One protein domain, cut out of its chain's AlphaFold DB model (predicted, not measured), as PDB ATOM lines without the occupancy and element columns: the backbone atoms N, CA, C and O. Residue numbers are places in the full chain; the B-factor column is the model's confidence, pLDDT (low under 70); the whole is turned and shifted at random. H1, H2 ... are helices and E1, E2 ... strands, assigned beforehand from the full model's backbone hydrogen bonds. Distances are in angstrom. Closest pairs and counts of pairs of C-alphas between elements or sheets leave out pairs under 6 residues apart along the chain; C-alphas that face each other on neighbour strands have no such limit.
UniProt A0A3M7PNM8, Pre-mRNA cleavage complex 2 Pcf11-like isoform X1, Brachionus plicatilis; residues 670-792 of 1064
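What this domain is: This is residues 670 to 792 of the 1064 residues of the protein "Pre-mRNA cleavage complex 2 Pcf11-like isoform X1" of Brachionus plicatilis (UniProt A0A3M7PNM8). The model has two lobes side by side along its longest axis: a sandwich of two four-stranded sheets, E5 E4 E11 E10 and E6 E7 E8 E9, and a smaller lobe made of one strongly twisted four-stranded sheet, E1 E2 E3 E12. The chain passes between the lobes at the links E3 to E4 and E11 to E12, E3 of the smaller lobe comes close to E7 of the sandwich, and a short helix, H1, ends the printed part beyond the smaller lobe, on no sheet. The printed part has 123 residues, with twelve named strands, E1 to E12, followed by one named helix, H1; the class is mostly strand, and each sheet is antiparallel throughout. The whole is compact by its radius of gyration of the C-alphas, 15.1 A, yet elongated in outline, with spans of 47 by 31 by 23 A.

Where its parts are: The sheet of the smaller lobe holds E1, residues 674 to 679, 15.9 A long and beginning at C-alpha 674 at (269.563, 369.134, 243.708); E2, residues 686 to 688; E3, residues 694 to 700, 19.1 A; and E12, residues 776 to 782, 18.8 A. One sheet of the sandwich holds E4, residues 704 to 708, 13.1 A; E5, residues 711 to 715, 12.6 A; E10, residues 757 to 761, 12.1 A; and E11, residues 764 to 770, 19.5 A. The other holds E6, residues 721 to 723; E7, residues 730 to 736, 19.4 A, with C-alpha 730 at (234.211, 374.205, 234.474); E8, residues 739 to 743, 10.7 A; and E9, residues 746 to 748. H1, residues 785 to 792, is 10.7 A long and ends at C-alpha 792 at (259.495, 392.630, 237.944).

How they stand to each other: In the sheet E1 E2 E3 E12, the strands E1 E2 E3 form a meander, each strand the antiparallel neighbour of the one before; N 679 and O 686 are 2.9 A apart, as are N 687 and O 695. E12 is an edge strand, antiparallel to E3, with N 700 and O 776 2.8 A apart. Residues 670 to 671 pair antiparallel with residues 674 to 675 of E1. H1 is not on this sheet; 3 of its 4 O i to N i+4 pairs are within hydrogen-bond range. Toward the sandwich, the closest C-alphas of E3 and E7 are those of Arg 698 and Gly 736, 4.2 A apart. E6 E7 E8 E9 is a second meander, with N 723 and O 730 2.9 A apart, N 742 and O 733 2.8 A, and N 748 and O 741 2.8 A. E7 is staggered, pairing with E6 over residues 730 to 732 and with E8 over residues 732 to 736. The strongly twisted sheet E5 E4 E11 E10 faces it as a sandwich, two sheets face to face, the facing parts 9.0 A centre to centre and their best planes 28 degrees apart. In that sheet N 706 and O 713 are 2.9 A apart, N 707 and O 769 3.0 A, and N 757 and O 768 2.8 A. E4 and E7 are near each other, while E1 and E10 are apart.

The domain as a whole: The two C-alphas farthest apart are those of Asn 691 and Gly 727, 48.3 A. The printed part has no cut. No link is long; those from E1 to E2, E6 to E7 and E9 to E10 are short, and the others are tight. The mean pLDDT of the printed part is 81.5; residues 679 to 683, 763 to 764 and 785 to 792 are under 70, and H1 has a mean of 55.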
ATOM      1  N   MET A 670     263.465 369.377 245.463       81.12
ATOM      2  CA  MET A 670     264.468 368.407 245.040       81.12
ATOM      3  C   MET A 670     264.147 367.998 243.603       81.12
ATOM      4  O   MET A 670     263.116 367.369 243.371       81.12
ATOM      5  N   ILE A 671     265.005 368.352 242.651       79.81
ATOM      6  CA  ILE A 671     264.946 367.850 241.270       79.81
ATOM      7  C   ILE A 671     266.338 367.310 240.954       79.81
ATOM      8  O   ILE A 671     267.327 367.972 241.255       79.81
ATOM      9  N   ASP A 672     266.420 366.076 240.459       79.12
ATOM     10  CA  ASP A 672     267.681 365.349 240.209       79.12
ATOM     11  C   ASP A 672     268.582 365.200 241.460       79.12
ATOM     12  O   ASP A 672     269.791 365.016 241.368       79.12
ATOM     13  N   GLY A 673     267.994 365.308 242.659       76.38
ATOM     14  CA  GLY A 673     268.720 365.353 243.936       76.38
ATOM     15  C   GLY A 673     269.261 366.739 244.327       76.38
ATOM     16  O   GLY A 673     269.788 366.889 245.427       76.38
ATOM     17  N   ILE A 674     269.080 367.764 243.488       81.75
ATOM     18  CA  ILE A 674     269.563 369.134 243.708       81.75
ATOM     19  C   ILE A 674     268.437 370.011 244.306       81.75
ATOM     20  O   ILE A 674     267.324 370.026 243.773       81.75
ATOM     21  N   PRO A 675     268.682 370.761 245.405       82.31
ATOM     22  CA  PRO A 675     267.670 371.562 246.104       82.31
ATOM     23  C   PRO A 675     267.442 372.944 245.452       82.31
ATOM     24  O   PRO A 675     267.773 373.989 246.034       82.31
ATOM     25  N   ARG A 676     266.871 372.963 244.242       82.12
ATOM     26  CA  ARG A 676     266.629 374.176 243.434       82.12
ATOM     27  C   ARG A 676     265.571 375.097 244.061       82.12
ATOM     28  O   ARG A 676     264.632 374.646 244.718       82.12
ATOM     29  N   LYS A 677     265.736 376.413 243.896       81.06
ATOM     30  CA  LYS A 677     264.884 377.471 244.481       81.06
ATOM     31  C   LYS A 677     263.652 377.708 243.601       81.06
ATOM     32  O   LYS A 677     263.792 377.827 242.389       81.06
ATOM     33  N   MET A 678     262.461 377.792 244.200       79.25
ATOM     34  CA  MET A 678     261.203 377.997 243.466       79.25
ATOM     35  C   MET A 678     260.684 379.436 243.581       79.25
ATOM     36  O   MET A 678     260.815 380.067 244.631       79.25
ATOM     37  N   ARG A 679     260.054 379.934 242.511       69.94
ATOM     38  CA  ARG A 679     259.417 381.259 242.434       69.94
ATOM     39  C   ARG A 679     257.887 381.166 242.385       69.94
ATOM     40  O   ARG A 679     257.325 380.226 241.829       69.94
ATOM     41  N   TYR A 680     257.238 382.160 242.998       65.06
ATOM     42  CA  TYR A 680     255.792 382.206 243.293       65.06
ATOM     43  C   TYR A 680     255.128 383.547 242.934       65.06
ATOM     44  O   TYR A 680     253.917 383.697 243.079       65.06
ATOM     45  N   ASP A 681     255.902 384.523 242.457       59.47
ATOM     46  CA  ASP A 681     255.417 385.807 241.929       59.47
ATOM     47  C   ASP A 681     254.606 385.656 240.626       59.47
ATOM     48  O   ASP A 681     253.856 386.550 240.229       59.47
ATOM     49  N   LEU A 682     254.710 384.489 239.985       68.31
ATOM     50  CA  LEU A 682     254.035 384.122 238.747       68.31
ATOM     51  C   LEU A 682     252.944 383.067 238.997       68.31
ATOM     52  O   LEU A 682     253.104 382.221 239.871       68.31
ATOM     53  N   PRO A 683     251.862 383.034 238.191       67.69
ATOM     54  CA  PRO A 683     250.860 381.960 238.240       67.69
ATOM     55  C   PRO A 683     251.361 380.618 237.676       67.69
ATOM     56  O   PRO A 683     250.614 379.642 237.681       67.69
ATOM     57  N   VAL A 684     252.585 380.580 237.135       76.06
ATOM     58  CA  VAL A 684     253.281 379.366 236.695       76.06
ATOM     59  C   VAL A 684     254.364 379.015 237.718       76.06
ATOM     60  O   VAL A 684     255.165 379.890 238.054       76.06
ATOM     61  N   PRO A 685     254.435 377.761 238.200       79.06
ATOM     62  CA  PRO A 685     255.527 377.347 239.062       79.06
ATOM     63  C   PRO A 685     256.808 377.265 238.228       79.06
ATOM     64  O   PRO A 685     256.840 376.660 237.153       79.06
ATOM     65  N   CYS A 686     257.862 377.915 238.709       84.31
ATOM     66  CA  CYS A 686     259.147 377.972 238.028       84.31
ATOM     67  C   CYS A 686     260.307 377.893 239.023       84.31
ATOM     68  O   CYS A 686     260.177 378.261 240.193       84.31
ATOM     69  N   ILE A 687     261.435 377.379 238.541       85.19
ATOM     70  CA  ILE A 687     262.664 377.163 239.307       85.19
ATOM     71  C   ILE A 687     263.781 378.051 238.783       85.19
ATOM     72  O   ILE A 687     263.829 378.358 237.596       85.19
ATOM     73  N   GLU A 688     264.677 378.444 239.677       84.25
ATOM     74  CA  GLU A 688     265.970 379.046 239.357       84.25
ATOM     75  C   GLU A 688     266.948 377.908 239.029       84.25
ATOM     76  O   GLU A 688     267.191 377.048 239.883       84.25
ATOM     77  N   MET A 689     267.436 377.867 237.789       83.50
ATOM     78  CA  MET A 689     268.513 376.970 237.365       83.50
ATOM     79  C   MET A 689     269.876 377.572 237.707       83.50
ATOM     80  O   MET A 689     269.997 378.763 237.995       83.50
ATOM     81  N   ASP A 690     270.905 376.733 237.670       80.38
ATOM     82  CA  ASP A 690     272.240 377.061 238.169       80.38
ATOM     83  C   ASP A 690     272.951 378.142 237.310       80.38
ATOM     84  O   ASP A 690     273.721 378.938 237.841       80.38
ATOM     85  N   ASN A 691     272.568 378.294 236.032       77.94
ATOM     86  CA  ASN A 691     272.920 379.420 235.143       77.94
ATOM     87  C   ASN A 691     272.103 380.716 235.404       77.94
ATOM     88  O   ASN A 691     272.033 381.608 234.557       77.94
ATOM     89  N   GLY A 692     271.405 380.810 236.540       75.25
ATOM     90  CA  GLY A 692     270.556 381.945 236.920       75.25
ATOM     91  C   GLY A 692     269.230 382.054 236.155       75.25
ATOM     92  O   GLY A 692     268.483 383.018 236.352       75.25
ATOM     93  N   GLN A 693     268.903 381.101 235.278       78.25
ATOM     94  CA  GLN A 693     267.725 381.197 234.418       78.25
ATOM     95  C   GLN A 693     266.487 380.539 235.012       78.25
ATOM     96  O   GLN A 693     266.509 379.397 235.472       78.25
ATOM     97  N   PHE A 694     265.352 381.228 234.904       83.31
ATOM     98  CA  PHE A 694     264.074 380.668 235.325       83.31
ATOM     99  C   PHE A 694     263.528 379.687 234.292       83.31
ATOM    100  O   PHE A 694     263.352 380.056 233.134       83.31
ATOM    101  N   HIS A 695     263.206 378.471 234.726       84.12
ATOM    102  CA  HIS A 695     262.587 377.423 233.912       84.12
ATOM    103  C   HIS A 695     261.223 377.034 234.482       84.12
ATOM    104  O   HIS A 695     261.028 377.030 235.701       84.12
ATOM    105  N   ILE A 696     260.253 376.739 233.615       84.69
ATOM    106  CA  ILE A 696     258.904 376.344 234.045       84.69
ATOM    107  C   ILE A 696     258.930 374.875 234.474       84.69
ATOM    108  O   ILE A 696     259.555 374.050 233.815       84.69
ATOM    109  N   ILE A 697     258.225 374.523 235.549       86.75
ATOM    110  CA  ILE A 697     258.036 373.124 235.955       86.75
ATOM    111  C   ILE A 697     256.566 372.719 235.864       86.75
ATOM    112  O   ILE A 697     255.666 373.524 236.095       86.75
ATOM    113  N   ARG A 698     256.306 371.447 235.559       86.38
ATOM    114  CA  ARG A 698     254.959 370.860 235.628       86.38
ATOM    115  C   ARG A 698     255.014 369.425 236.120       86.38
ATOM    116  O   ARG A 698     256.040 368.761 235.982       86.38
ATOM    117  N   PHE A 699     253.912 368.935 236.673       89.81
ATOM    118  CA  PHE A 699     253.820 367.517 236.998       89.81
ATOM    119  C   PHE A 699     253.763 366.647 235.736       89.81
ATOM    120  O   PHE A 699     253.306 367.070 234.669       89.81
ATOM    121  N   THR A 700     254.219 365.407 235.878       87.75
ATOM    122  CA  THR A 700     254.144 364.353 234.869       87.75
ATOM    123  C   THR A 700     253.793 363.012 235.527       87.75
ATOM    124  O   THR A 700     253.798 362.888 236.752       87.75
ATOM    125  N   GLY A 701     253.429 362.017 234.716       87.12
ATOM    126  CA  GLY A 701     253.026 360.682 235.171       87.12
ATOM    127  C   GLY A 701     251.635 360.248 234.678       87.12
ATOM    128  O   GLY A 701     251.045 360.899 233.809       87.12
ATOM    129  N   PRO A 702     251.095 359.130 235.201       88.00
ATOM    130  CA  PRO A 702     249.754 358.655 234.868       88.00
ATOM    131  C   PRO A 702     248.670 359.594 235.433       88.00
ATOM    132  O   PRO A 702     248.910 360.232 236.457       88.00
ATOM    133  N   PRO A 703     247.464 359.671 234.830       90.50
ATOM    134  CA  PRO A 703     246.362 360.477 235.363       90.50
ATOM    135  C   PRO A 703     246.059 360.166 236.838       90.50
ATOM    136  O   PRO A 703     245.996 358.998 237.222       90.50
ATOM    137  N   LYS A 704     245.840 361.209 237.648       92.25
ATOM    138  CA  LYS A 704     245.493 361.113 239.078       92.25
ATOM    139  C   LYS A 704     244.160 361.806 239.365       92.25
ATOM    140  O   LYS A 704     243.770 362.735 238.655       92.25
ATOM    141  N   ASP A 705     243.473 361.350 240.409       93.31
ATOM    142  CA  ASP A 705     242.199 361.915 240.852       93.31
ATOM    143  C   ASP A 705     242.383 363.222 241.637       93.31
ATOM    144  O   ASP A 705     243.158 363.294 242.593       93.31
ATOM    145  N   ILE A 706     241.605 364.237 241.264       94.12
ATOM    146  CA  ILE A 706     241.366 365.446 242.059       94.12
ATOM    147  C   ILE A 706     239.965 365.320 242.658       94.12
ATOM    148  O   ILE A 706     238.999 365.072 241.934       94.12
ATOM    149  N   PHE A 707     239.833 365.492 243.971       92.62
ATOM    150  CA  PHE A 707     238.557 365.364 244.670       92.62
ATOM    151  C   PHE A 707     237.956 366.752 244.888       92.62
ATOM    152  O   PHE A 707     238.618 367.621 245.448       92.62
ATOM    153  N   ILE A 708     236.713 366.965 244.446       92.94
ATOM    154  CA  ILE A 708     235.958 368.214 244.629       92.94
ATOM    155  C   ILE A 708     234.585 367.862 245.206       92.94
ATOM    156  O   ILE A 708     233.846 367.090 244.599       92.94
ATOM    157  N   ASP A 709     234.248 368.410 246.375       88.94
ATOM    158  CA  ASP A 709     233.045 368.094 247.164       88.94
ATOM    159  C   ASP A 709     232.842 366.573 247.361       88.94
ATOM    160  O   ASP A 709     231.750 366.035 247.169       88.94
ATOM    161  N   ASN A 710     233.923 365.862 247.704       86.69
ATOM    162  CA  ASN A 710     234.007 364.396 247.815       86.69
ATOM    163  C   ASN A 710     233.733 363.602 246.521       86.69
ATOM    164  O   ASN A 710     233.684 362.371 246.557       86.69
ATOM    165  N   GLN A 711     233.618 364.261 245.364       90.75
ATOM    166  CA  GLN A 711     233.573 363.604 244.060       90.75
ATOM    167  C   GLN A 711     234.970 363.570 243.423       90.75
ATOM    168  O   GLN A 711     235.578 364.613 243.196       90.75
ATOM    169  N   ALA A 712     235.457 362.370 243.097       92.50
ATOM    170  CA  ALA A 712     236.701 362.174 242.356       92.50
ATOM    171  C   ALA A 712     236.552 362.548 240.869       92.50
ATOM    172  O   ALA A 712     235.550 362.214 240.225       92.50
ATOM    173  N   TYR A 713     237.579 363.194 240.324       93.75
ATOM    174  CA  TYR A 713     237.729 363.509 238.908       93.75
ATOM    175  C   TYR A 713     239.126 363.090 238.440       93.75
ATOM    176  O   TYR A 713     240.113 363.710 238.830       93.75
ATOM    177  N   LEU A 714     239.207 362.078 237.576       93.94
ATOM    178  CA  LEU A 714     240.470 361.592 237.019       93.94
ATOM    179  C   LEU A 714     241.012 362.581 235.977       93.94
ATOM    180  O   LEU A 714     240.425 362.733 234.901       93.94
ATOM    181  N   VAL A 715     242.128 363.248 236.280       93.56
ATOM    182  CA  VAL A 715     242.703 364.312 235.439       93.56
ATOM    183  C   VAL A 715     244.091 363.911 234.918       93.56
ATOM    184  O   VAL A 715     244.967 363.577 235.721       93.56
ATOM    185  N   PRO A 716     244.334 363.941 233.591       90.56
ATOM    186  CA  PRO A 716     245.669 363.780 233.015       90.56
ATOM    187  C   PRO A 716     246.582 364.976 233.312       90.56
ATOM    188  O   PRO A 716     246.132 366.119 233.335       90.56
ATOM    189  N   PHE A 717     247.883 364.731 233.460       89.00
ATOM    190  CA  PHE A 717     248.880 365.791 233.670       89.00
ATOM    191  C   PHE A 717     249.173 366.648 232.427       89.00
ATOM    192  O   PHE A 717     249.763 367.716 232.541       89.00
ATOM    193  N   ASP A 718     248.761 366.197 231.241       82.56
ATOM    194  CA  ASP A 718     249.037 366.853 229.961       82.56
ATOM    195  C   ASP A 718     247.808 367.531 229.322       82.56
ATOM    196  O   ASP A 718     247.922 368.106 228.240       82.56
ATOM    197  N   LYS A 719     246.619 367.441 229.941       84.38
ATOM    198  CA  LYS A 719     245.353 367.907 229.347       84.38
ATOM    199  C   LYS A 719     244.358 368.435 230.378       84.38
ATOM    200  O   LYS A 719     244.090 367.805 231.395       84.38
ATOM    201  N   THR A 720     243.698 369.537 230.032       87.94
ATOM    202  CA  THR A 720     242.499 370.024 230.725       87.94
ATOM    203  C   THR A 720     241.296 369.121 230.445       87.94
ATOM    204  O   THR A 720     240.996 368.827 229.286       87.94
ATOM    205  N   ILE A 721     240.548 368.745 231.483       92.38
ATOM    206  CA  ILE A 721     239.225 368.122 231.356       92.38
ATOM    207  C   ILE A 721     238.112 369.148 231.612       92.38
ATOM    208  O   ILE A 721     238.333 370.189 232.230       92.38
ATOM    209  N   ARG A 722     236.887 368.854 231.161       90.31
ATOM    210  CA  ARG A 722     235.698 369.663 231.472       90.31
ATOM    211  C   ARG A 722     234.776 368.914 232.428       90.31
ATOM    212  O   ARG A 722     234.196 367.894 232.063       90.31
ATOM    213  N   ILE A 723     234.640 369.448 233.636       92.44
ATOM    214  CA  ILE A 723     233.801 368.922 234.720       92.44
ATOM    215  C   ILE A 723     232.488 369.710 234.821       92.44
ATOM    216  O   ILE A 723     232.355 370.783 234.226       92.44
ATOM    217  N   LYS A 724     231.503 369.200 235.574       89.25
ATOM    218  CA  LYS A 724     230.188 369.848 235.724       89.25
ATOM    219  C   LYS A 724     229.803 370.120 237.181       89.25
ATOM    220  O   LYS A 724     228.885 369.501 237.719       89.25
ATOM    221  N   LEU A 725     230.475 371.083 237.806       87.69
ATOM    222  CA  LEU A 725     230.158 371.528 239.166       87.69
ATOM    223  C   LEU A 725     228.889 372.389 239.186       87.69
ATOM    224  O   LEU A 725     228.704 373.278 238.356       87.69
ATOM    225  N   ASN A 726     227.998 372.139 240.151       80.94
ATOM    226  CA  ASN A 726     226.814 372.973 240.413       80.94
ATOM    227  C   ASN A 726     225.932 373.282 239.174       80.94
ATOM    228  O   ASN A 726     225.254 374.308 239.107       80.94
ATOM    229  N   GLY A 727     225.933 372.383 238.181       79.50
ATOM    230  CA  GLY A 727     225.180 372.511 236.929       79.50
ATOM    231  C   GLY A 727     225.880 373.290 235.804       79.50
ATOM    232  O   GLY A 727     225.417 373.214 234.664       79.50
ATOM    233  N   ARG A 728     226.992 373.981 236.084       82.69
ATOM    234  CA  ARG A 728     227.815 374.715 235.106       82.69
ATOM    235  C   ARG A 728     228.995 373.860 234.644       82.69
ATOM    236  O   ARG A 728     229.414 372.957 235.358       82.69
ATOM    237  N   ALA A 729     229.507 374.124 233.444       86.31
ATOM    238  CA  ALA A 729     230.744 373.510 232.968       86.31
ATOM    239  C   ALA A 729     231.945 374.325 233.465       86.31
ATOM    240  O   ALA A 729     231.917 375.551 233.365       86.31
ATOM    241  N   HIS A 730     232.965 373.634 233.965       87.56
ATOM    242  CA  HIS A 730     234.211 374.205 234.474       87.56
ATOM    243  C   HIS A 730     235.405 373.435 233.897       87.56
ATOM    244  O   HIS A 730     235.293 372.247 233.586       87.56
ATOM    245  N   GLU A 731     236.536 374.108 233.727       90.31
ATOM    246  CA  GLU A 731     237.771 373.535 233.179       90.31
ATOM    247  C   GLU A 731     238.724 373.169 234.323       90.31
ATOM    248  O   GLU A 731     239.003 374.009 235.171       90.31
ATOM    249  N   LEU A 732     239.202 371.924 234.374       92.88
ATOM    250  CA  LEU A 732     240.060 371.402 235.444       92.88
ATOM    251  C   LEU A 732     241.335 370.792 234.847       92.88
ATOM    252  O   LEU A 732     241.257 369.979 233.926       92.88
ATOM    253  N   ALA A 733     242.496 371.167 235.376       91.19
ATOM    254  CA  ALA A 733     243.800 370.620 235.004       91.19
ATOM    255  C   ALA A 733     244.716 370.499 236.231       91.19
ATOM    256  O   ALA A 733     244.517 371.191 237.232       91.19
ATOM    257  N   TRP A 734     245.752 369.669 236.128       91.62
ATOM    258  CA  TRP A 734     246.924 369.777 236.998       91.62
ATOM    259  C   TRP A 734     247.802 370.964 236.573       91.62
ATOM    260  O   TRP A 734     247.779 371.382 235.414       91.62
ATOM    261  N   GLY A 735     248.577 371.496 237.515       86.88
ATOM    262  CA  GLY A 735     249.648 372.459 237.267       86.88
ATOM    263  C   GLY A 735     251.017 371.865 237.600       86.88
ATOM    264  O   GLY A 735     251.494 370.937 236.943       86.88
ATOM    265  N   GLY A 736     251.653 372.404 238.635       85.88
ATOM    266  CA  GLY A 736     252.965 371.962 239.111       85.88
ATOM    267  C   GLY A 736     253.162 372.258 240.600       85.88
ATOM    268  O   GLY A 736     252.258 372.800 241.235       85.88
ATOM    269  N   PRO A 737     254.327 371.914 241.171       84.38
ATOM    270  CA  PRO A 737     254.638 372.138 242.584       84.38
ATOM    271  C   PRO A 737     254.395 373.584 243.048       84.38
ATOM    272  O   PRO A 737     254.957 374.524 242.494       84.38
ATOM    273  N   GLY A 738     253.565 373.768 244.076       76.94
ATOM    274  CA  GLY A 738     253.121 375.067 244.589       76.94
ATOM    275  C   GLY A 738     251.853 375.639 243.937       76.94
ATOM    276  O   GLY A 738     251.269 376.578 244.476       76.94
ATOM    277  N   PHE A 739     251.419 375.082 242.806       85.38
ATOM    278  CA  PHE A 739     250.204 375.441 242.072       85.38
ATOM    279  C   PHE A 739     249.568 374.168 241.499       85.38
ATOM    280  O   PHE A 739     249.434 373.995 240.285       85.38
ATOM    281  N   GLU A 740     249.256 373.225 242.388       89.00
ATOM    282  CA  GLU A 740     249.013 371.832 242.031       89.00
ATOM    283  C   GLU A 740     247.791 371.645 241.127       89.00
ATOM    284  O   GLU A 740     247.829 370.821 240.212       89.00
ATOM    285  N   VAL A 741     246.725 372.425 241.337       89.62
ATOM    286  CA  VAL A 741     245.468 372.315 240.583       89.62
ATOM    287  C   VAL A 741     245.074 373.654 239.972       89.62
ATOM    288  O   VAL A 741     245.166 374.706 240.602       89.62
ATOM    289  N   ILE A 742     244.590 373.606 238.731       88.38
ATOM    290  CA  ILE A 742     244.141 374.762 237.958       88.38
ATOM    291  C   ILE A 742     242.651 374.597 237.639       88.38
ATOM    292  O   ILE A 742     242.262 373.627 236.986       88.38
ATOM    293  N   VAL A 743     241.821 375.559 238.060       88.75
ATOM    294  CA  VAL A 743     240.370 375.577 237.791       88.75
ATOM    295  C   VAL A 743     239.987 376.834 237.017       88.75
ATOM    296  O   VAL A 743     240.355 377.943 237.394       88.75
ATOM    297  N   ASP A 744     239.284 376.666 235.899       84.25
ATOM    298  CA  ASP A 744     238.936 377.703 234.921       84.25
ATOM    299  C   ASP A 744     240.130 378.564 234.456       84.25
ATOM    300  O   ASP A 744     239.934 379.671 233.959       84.25
ATOM    301  N   GLY A 745     241.362 378.058 234.572       76.88
ATOM    302  CA  GLY A 745     242.599 378.788 234.268       76.88
ATOM    303  C   GLY A 745     243.153 379.640 235.416       76.88
ATOM    304  O   GLY A 745     243.948 380.547 235.167       76.88
ATOM    305  N   ARG A 746     242.743 379.362 236.660       77.94
ATOM    306  CA  ARG A 746     243.255 379.953 237.908       77.94
ATOM    307  C   ARG A 746     244.036 378.885 238.687       77.94
ATOM    308  O   ARG A 746     243.465 377.817 238.903       77.94
ATOM    309  N   PRO A 747     245.294 379.124 239.099       81.31
ATOM    310  CA  PRO A 747     246.064 378.165 239.890       81.31
ATOM    311  C   PRO A 747     245.704 378.212 241.385       81.31
ATOM    312  O   PRO A 747     245.426 379.280 241.934       81.31
ATOM    313  N   TYR A 748     245.762 377.058 242.053       83.25
ATOM    314  CA  TYR A 748     245.532 376.901 243.492       83.25
ATOM    315  C   TYR A 748     246.580 375.952 244.099       83.25
ATOM    316  O   TYR A 748     246.674 374.794 243.697       83.25
ATOM    317  N   GLU A 749     247.326 376.425 245.105       81.19
ATOM    318  CA  GLU A 749     248.206 375.575 245.929       81.19
ATOM    319  C   GLU A 749     247.378 374.530 246.707       81.19
ATOM    320  O   GLU A 749     246.406 374.880 247.386       81.19
ATOM    321  N   LEU A 750     247.744 373.253 246.632       84.38
ATOM    322  CA  LEU A 750     247.136 372.152 247.383       84.38
ATOM    323  C   LEU A 750     248.233 371.175 247.802       84.38
ATOM    324  O   LEU A 750     248.993 370.700 246.972       84.38
ATOM    325  N   GLN A 751     248.305 370.819 249.081       81.25
ATOM    326  CA  GLN A 751     249.299 369.849 249.542       81.25
ATOM    327  C   GLN A 751     248.744 368.418 249.489       81.25
ATOM    328  O   GLN A 751     247.666 368.139 250.018       81.25
ATOM    329  N   PHE A 752     249.509 367.500 248.892       84.75
ATOM    330  CA  PHE A 752     249.181 366.074 248.838       84.75
ATOM    331  C   PHE A 752     249.004 365.481 250.246       84.75
ATOM    332  O   PHE A 752     249.838 365.681 251.130       84.75
ATOM    333  N   ASN A 753     247.914 364.733 250.442       81.94
ATOM    334  CA  ASN A 753     247.532 364.090 251.708       81.94
ATOM    335  C   ASN A 753     247.304 365.055 252.891       81.94
ATOM    336  O   ASN A 753     247.402 364.654 254.053       81.94
ATOM    337  N   LYS A 754     246.976 366.323 252.618       79.25
ATOM    338  CA  LYS A 754     246.450 367.273 253.613       79.25
ATOM    339  C   LYS A 754     244.912 367.361 253.536       79.25
ATOM    340  O   LYS A 754     244.325 366.822 252.595       79.25
ATOM    341  N   PRO A 755     244.237 367.993 254.519       73.19
ATOM    342  CA  PRO A 755     242.783 368.146 254.496       73.19
ATOM    343  C   PRO A 755     242.279 368.967 253.308       73.19
ATOM    344  O   PRO A 755     243.021 369.734 252.695       73.19
ATOM    345  N   GLU A 756     240.979 368.849 253.049       78.50
ATOM    346  CA  GLU A 756     240.249 369.642 252.060       78.50
ATOM    347  C   GLU A 756     240.482 371.154 252.232       78.50
ATOM    348  O   GLU A 756     240.202 371.740 253.283       78.50
ATOM    349  N   ARG A 757     240.959 371.805 251.165       80.69
ATOM    350  CA  ARG A 757     241.074 373.263 251.070       80.69
ATOM    351  C   ARG A 757     239.777 373.822 250.496       80.69
ATOM    352  O   ARG A 757     239.328 373.401 249.432       80.69
ATOM    353  N   GLU A 758     239.194 374.805 251.175       77.81
ATOM    354  CA  GLU A 758     238.055 375.555 250.646       77.81
ATOM    355  C   GLU A 758     238.541 376.532 249.559       77.81
ATOM    356  O   GLU A 758     239.299 377.465 249.845       77.81
ATOM    357  N   ILE A 759     238.117 376.321 248.309       80.06
ATOM    358  CA  ILE A 759     238.415 377.205 247.174       80.06
ATOM    359  C   ILE A 759     237.130 377.719 246.520       80.06
ATOM    360  O   ILE A 759     236.115 377.030 246.462       80.06
ATOM    361  N   ASN A 760     237.169 378.946 245.998       70.88
ATOM    362  CA  ASN A 760     236.043 379.524 245.268       70.88
ATOM    363  C   ASN A 760     236.118 379.141 243.789       70.88
ATOM    364  O   ASN A 760     237.070 379.532 243.108       70.88
ATOM    365  N   ILE A 761     235.094 378.443 243.292       80.44
ATOM    366  CA  ILE A 761     234.919 378.124 241.869       80.44
ATOM    367  C   ILE A 761     233.681 378.882 241.373       80.44
ATOM    368  O   ILE A 761     232.543 378.641 241.790       80.44
ATOM    369  N   GLY A 762     233.905 379.888 240.526       71.06
ATOM    370  CA  GLY A 762     232.881 380.864 240.153       71.06
ATOM    371  C   GLY A 762     232.361 381.656 241.363       71.06
ATOM    372  O   GLY A 762     233.049 382.519 241.893       71.06
ATOM    373  N   ASN A 763     231.122 381.382 241.785       61.56
ATOM    374  CA  ASN A 763     230.422 382.107 242.859       61.56
ATOM    375  C   ASN A 763     230.067 381.205 244.063       61.56
ATOM    376  O   ASN A 763     229.107 381.502 244.776       61.56
ATOM    377  N   ARG A 764     230.760 380.074 244.249       66.06
ATOM    378  CA  ARG A 764     230.535 379.132 245.359       66.06
ATOM    379  C   ARG A 764     231.864 378.626 245.919       66.06
ATOM    380  O   ARG A 764     232.793 378.386 245.146       66.06
ATOM    381  N   SER A 765     231.911 378.430 247.235       74.38
ATOM    382  CA  SER A 765     232.926 377.605 247.888       74.38
ATOM    383  C   SER A 765     232.778 376.148 247.452       74.38
ATOM    384  O   SER A 765     231.658 375.660 247.287       74.38
ATOM    385  N   HIS A 766     233.911 375.473 247.312       82.88
ATOM    386  CA  HIS A 766     234.056 374.053 247.023       82.88
ATOM    387  C   HIS A 766     235.188 373.490 247.890       82.88
ATOM    388  O   HIS A 766     236.186 374.179 248.115       82.88
ATOM    389  N   LEU A 767     235.041 372.260 248.380       85.62
ATOM    390  CA  LEU A 767     236.062 371.587 249.193       85.62
ATOM    391  C   LEU A 767     236.912 370.689 248.297       85.62
ATOM    392  O   LEU A 767     236.367 369.830 247.605       85.62
ATOM    393  N   VAL A 768     238.230 370.914 248.268       89.25
ATOM    394  CA  VAL A 768     239.136 370.252 247.315       89.25
ATOM    395  C   VAL A 768     240.333 369.619 248.012       89.25
ATOM    396  O   VAL A 768     241.040 370.283 248.770       89.25
ATOM    397  N   CYS A 769     240.588 368.343 247.726       90.25
ATOM    398  CA  CYS A 769     241.744 367.593 248.218       90.25
ATOM    399  C   CYS A 769     242.379 366.725 247.119       90.25
ATOM    400  O   CYS A 769     241.777 366.429 246.083       90.25
ATOM    401  N   ILE A 770     243.634 366.341 247.357       92.12
ATOM    402  CA  ILE A 770     244.443 365.482 246.489       92.12
ATOM    403  C   ILE A 770     245.213 364.478 247.356       92.12
ATOM    404  O   ILE A 770     245.778 364.834 248.394       92.12
ATOM    405  N   TYR A 771     245.214 363.213 246.936       87.75
ATOM    406  CA  TYR A 771     245.747 362.081 247.702       87.75
ATOM    407  C   TYR A 771     246.812 361.308 246.918       87.75
ATOM    408  O   TYR A 771     246.930 361.437 245.698       87.75
ATOM    409  N   GLY A 772     247.561 360.470 247.634       84.81
ATOM    410  CA  GLY A 772     248.678 359.702 247.095       84.81
ATOM    411  C   GLY A 772     249.984 360.492 247.107       84.81
ATOM    412  O   GLY A 772     250.047 361.635 247.560       84.81
ATOM    413  N   GLU A 773     251.056 359.861 246.646       84.56
ATOM    414  CA  GLU A 773     252.388 360.470 246.601       84.56
ATOM    415  C   GLU A 773     252.438 361.631 245.595       84.56
ATOM    416  O   GLU A 773     251.658 361.674 244.632       84.56
ATOM    417  N   ALA A 774     253.364 362.572 245.807       83.94
ATOM    418  CA  ALA A 774     253.597 363.665 244.868       83.94
ATOM    419  C   ALA A 774     253.968 363.096 243.476       83.94
ATOM    420  O   ALA A 774     254.708 362.116 243.408       83.94
ATOM    421  N   PRO A 775     253.430 363.628 242.363       86.69
ATOM    422  CA  PRO A 775     253.839 363.225 241.021       86.69
ATOM    423  C   PRO A 775     255.267 363.676 240.710       86.69
ATOM    424  O   PRO A 775     255.740 364.677 241.254       86.69
ATOM    425  N   ASP A 776     255.900 362.986 239.765       85.38
ATOM    426  CA  ASP A 776     257.177 363.398 239.193       85.38
ATOM    427  C   ASP A 776     257.069 364.784 238.544       85.38
ATOM    428  O   ASP A 776     255.999 365.210 238.091       85.38
ATOM    429  N   VAL A 777     258.190 365.499 238.473       87.12
ATOM    430  CA  VAL A 777     258.247 366.882 237.983       87.12
ATOM    431  C   VAL A 777     259.103 366.942 236.725       87.12
ATOM    432  O   VAL A 777     260.282 366.604 236.754       87.12
ATOM    433  N   LYS A 778     258.518 367.406 235.617       85.31
ATOM    434  CA  LYS A 778     259.242 367.711 234.380       85.31
ATOM    435  C   LYS A 778     259.670 369.182 234.399       85.31
ATOM    436  O   LYS A 778     258.811 370.067 234.471       85.31
ATOM    437  N   ILE A 779     260.972 369.438 234.245       86.38
ATOM    438  CA  ILE A 779     261.475 370.750 233.817       86.38
ATOM    439  C   ILE A 779     261.085 370.947 232.345       86.38
ATOM    440  O   ILE A 779     261.333 370.095 231.491       86.38
ATOM    441  N   CYS A 780     260.403 372.049 232.067       80.06
ATOM    442  CA  CYS A 780     260.054 372.512 230.729       80.06
ATOM    443  C   CYS A 780     260.987 373.665 230.335       80.06
ATOM    444  O   CYS A 780     261.800 374.107 231.146       80.06
ATOM    445  N   GLY A 781     260.853 374.157 229.102       74.19
ATOM    446  CA  GLY A 781     261.685 375.246 228.592       74.19
ATOM    447  C   GLY A 781     261.680 376.512 229.463       74.19
ATOM    448  O   GLY A 781     260.848 376.705 230.365       74.19
ATOM    449  N   ARG A 782     262.642 377.383 229.158       77.88
ATOM    450  CA  ARG A 782     262.881 378.684 229.796       77.88
ATOM    451  C   ARG A 782     261.583 379.478 229.988       77.88
ATOM    452  O   ARG A 782     260.677 379.461 229.156       77.88
ATOM    453  N   LEU A 783     261.482 380.219 231.086       73.25
ATOM    454  CA  LEU A 783     260.389 381.159 231.323       73.25
ATOM    455  C   LEU A 783     260.468 382.295 230.280       73.25
ATOM    456  O   LEU A 783     261.490 382.985 230.235       73.25
ATOM    457  N   PRO A 784     259.409 382.559 229.486       71.19
ATOM    458  CA  PRO A 784     259.419 383.641 228.504       71.19
ATOM    459  C   PRO A 784     259.779 384.997 229.127       71.19
ATOM    460  O   PRO A 784     259.184 385.394 230.135       71.19
ATOM    461  N   LYS A 785     260.706 385.735 228.495       65.31
ATOM    462  CA  LYS A 785     261.193 387.063 228.941       65.31
ATOM    463  C   LYS A 785     260.026 388.017 229.264       65.31
ATOM    464  O   LYS A 785     259.973 388.599 230.346       65.31
ATOM    465  N   GLU A 786     258.997 388.006 228.411       60.62
ATOM    466  CA  GLU A 786     257.722 388.717 228.581       60.62
ATOM    467  C   GLU A 786     256.984 388.474 229.914       60.62
ATOM    468  O   GLU A 786     256.217 389.337 230.339       60.62
ATOM    469  N   LEU A 787     257.121 387.304 230.546       60.97
ATOM    470  CA  LEU A 787     256.518 387.018 231.855       60.97
ATOM    471  C   LEU A 787     257.432 387.468 232.998       60.97
ATOM    472  O   LEU A 787     256.935 387.976 234.000       60.97
ATOM    473  N   CYS A 788     258.750 387.346 232.824       57.34
ATOM    474  CA  CYS A 788     259.737 387.808 233.798       57.34
ATOM    475  C   CYS A 788     259.656 389.334 234.000       57.34
ATOM    476  O   CYS A 788     259.515 389.805 235.128       57.34
ATOM    477  N   GLU A 789     259.613 390.104 232.908       54.16
ATOM    478  CA  GLU A 789     259.458 391.566 232.941       54.16
ATOM    479  C   GLU A 789     258.140 392.002 233.601       54.16
ATOM    480  O   GLU A 789     258.113 392.935 234.407       54.16
ATOM    481  N   LYS A 790     257.033 391.309 233.298       51.66
ATOM    482  CA  LYS A 790     255.716 391.608 233.887       51.66
ATOM    483  C   LYS A 790     255.657 391.300 235.385       51.66
ATOM    484  O   LYS A 790     254.887 391.956 236.077       51.66
ATOM    485  N   ALA A 791     256.459 390.358 235.884       47.97
ATOM    486  CA  ALA A 791     256.615 390.131 237.319       47.97
ATOM    487  C   ALA A 791     257.458 391.235 237.981       47.97
ATOM    488  O   ALA A 791     257.021 391.837 238.958       47.97
ATOM    489  N   GLN A 792     258.613 391.583 237.406       45.75
ATOM    490  CA  GLN A 792     259.495 392.630 237.944       45.75
ATOM    491  C   GLN A 792     258.808 394.009 238.013       45.75
ATOM    492  O   GLN A 792     258.998 394.761 238.969       45.75
TER     493      GLN A 792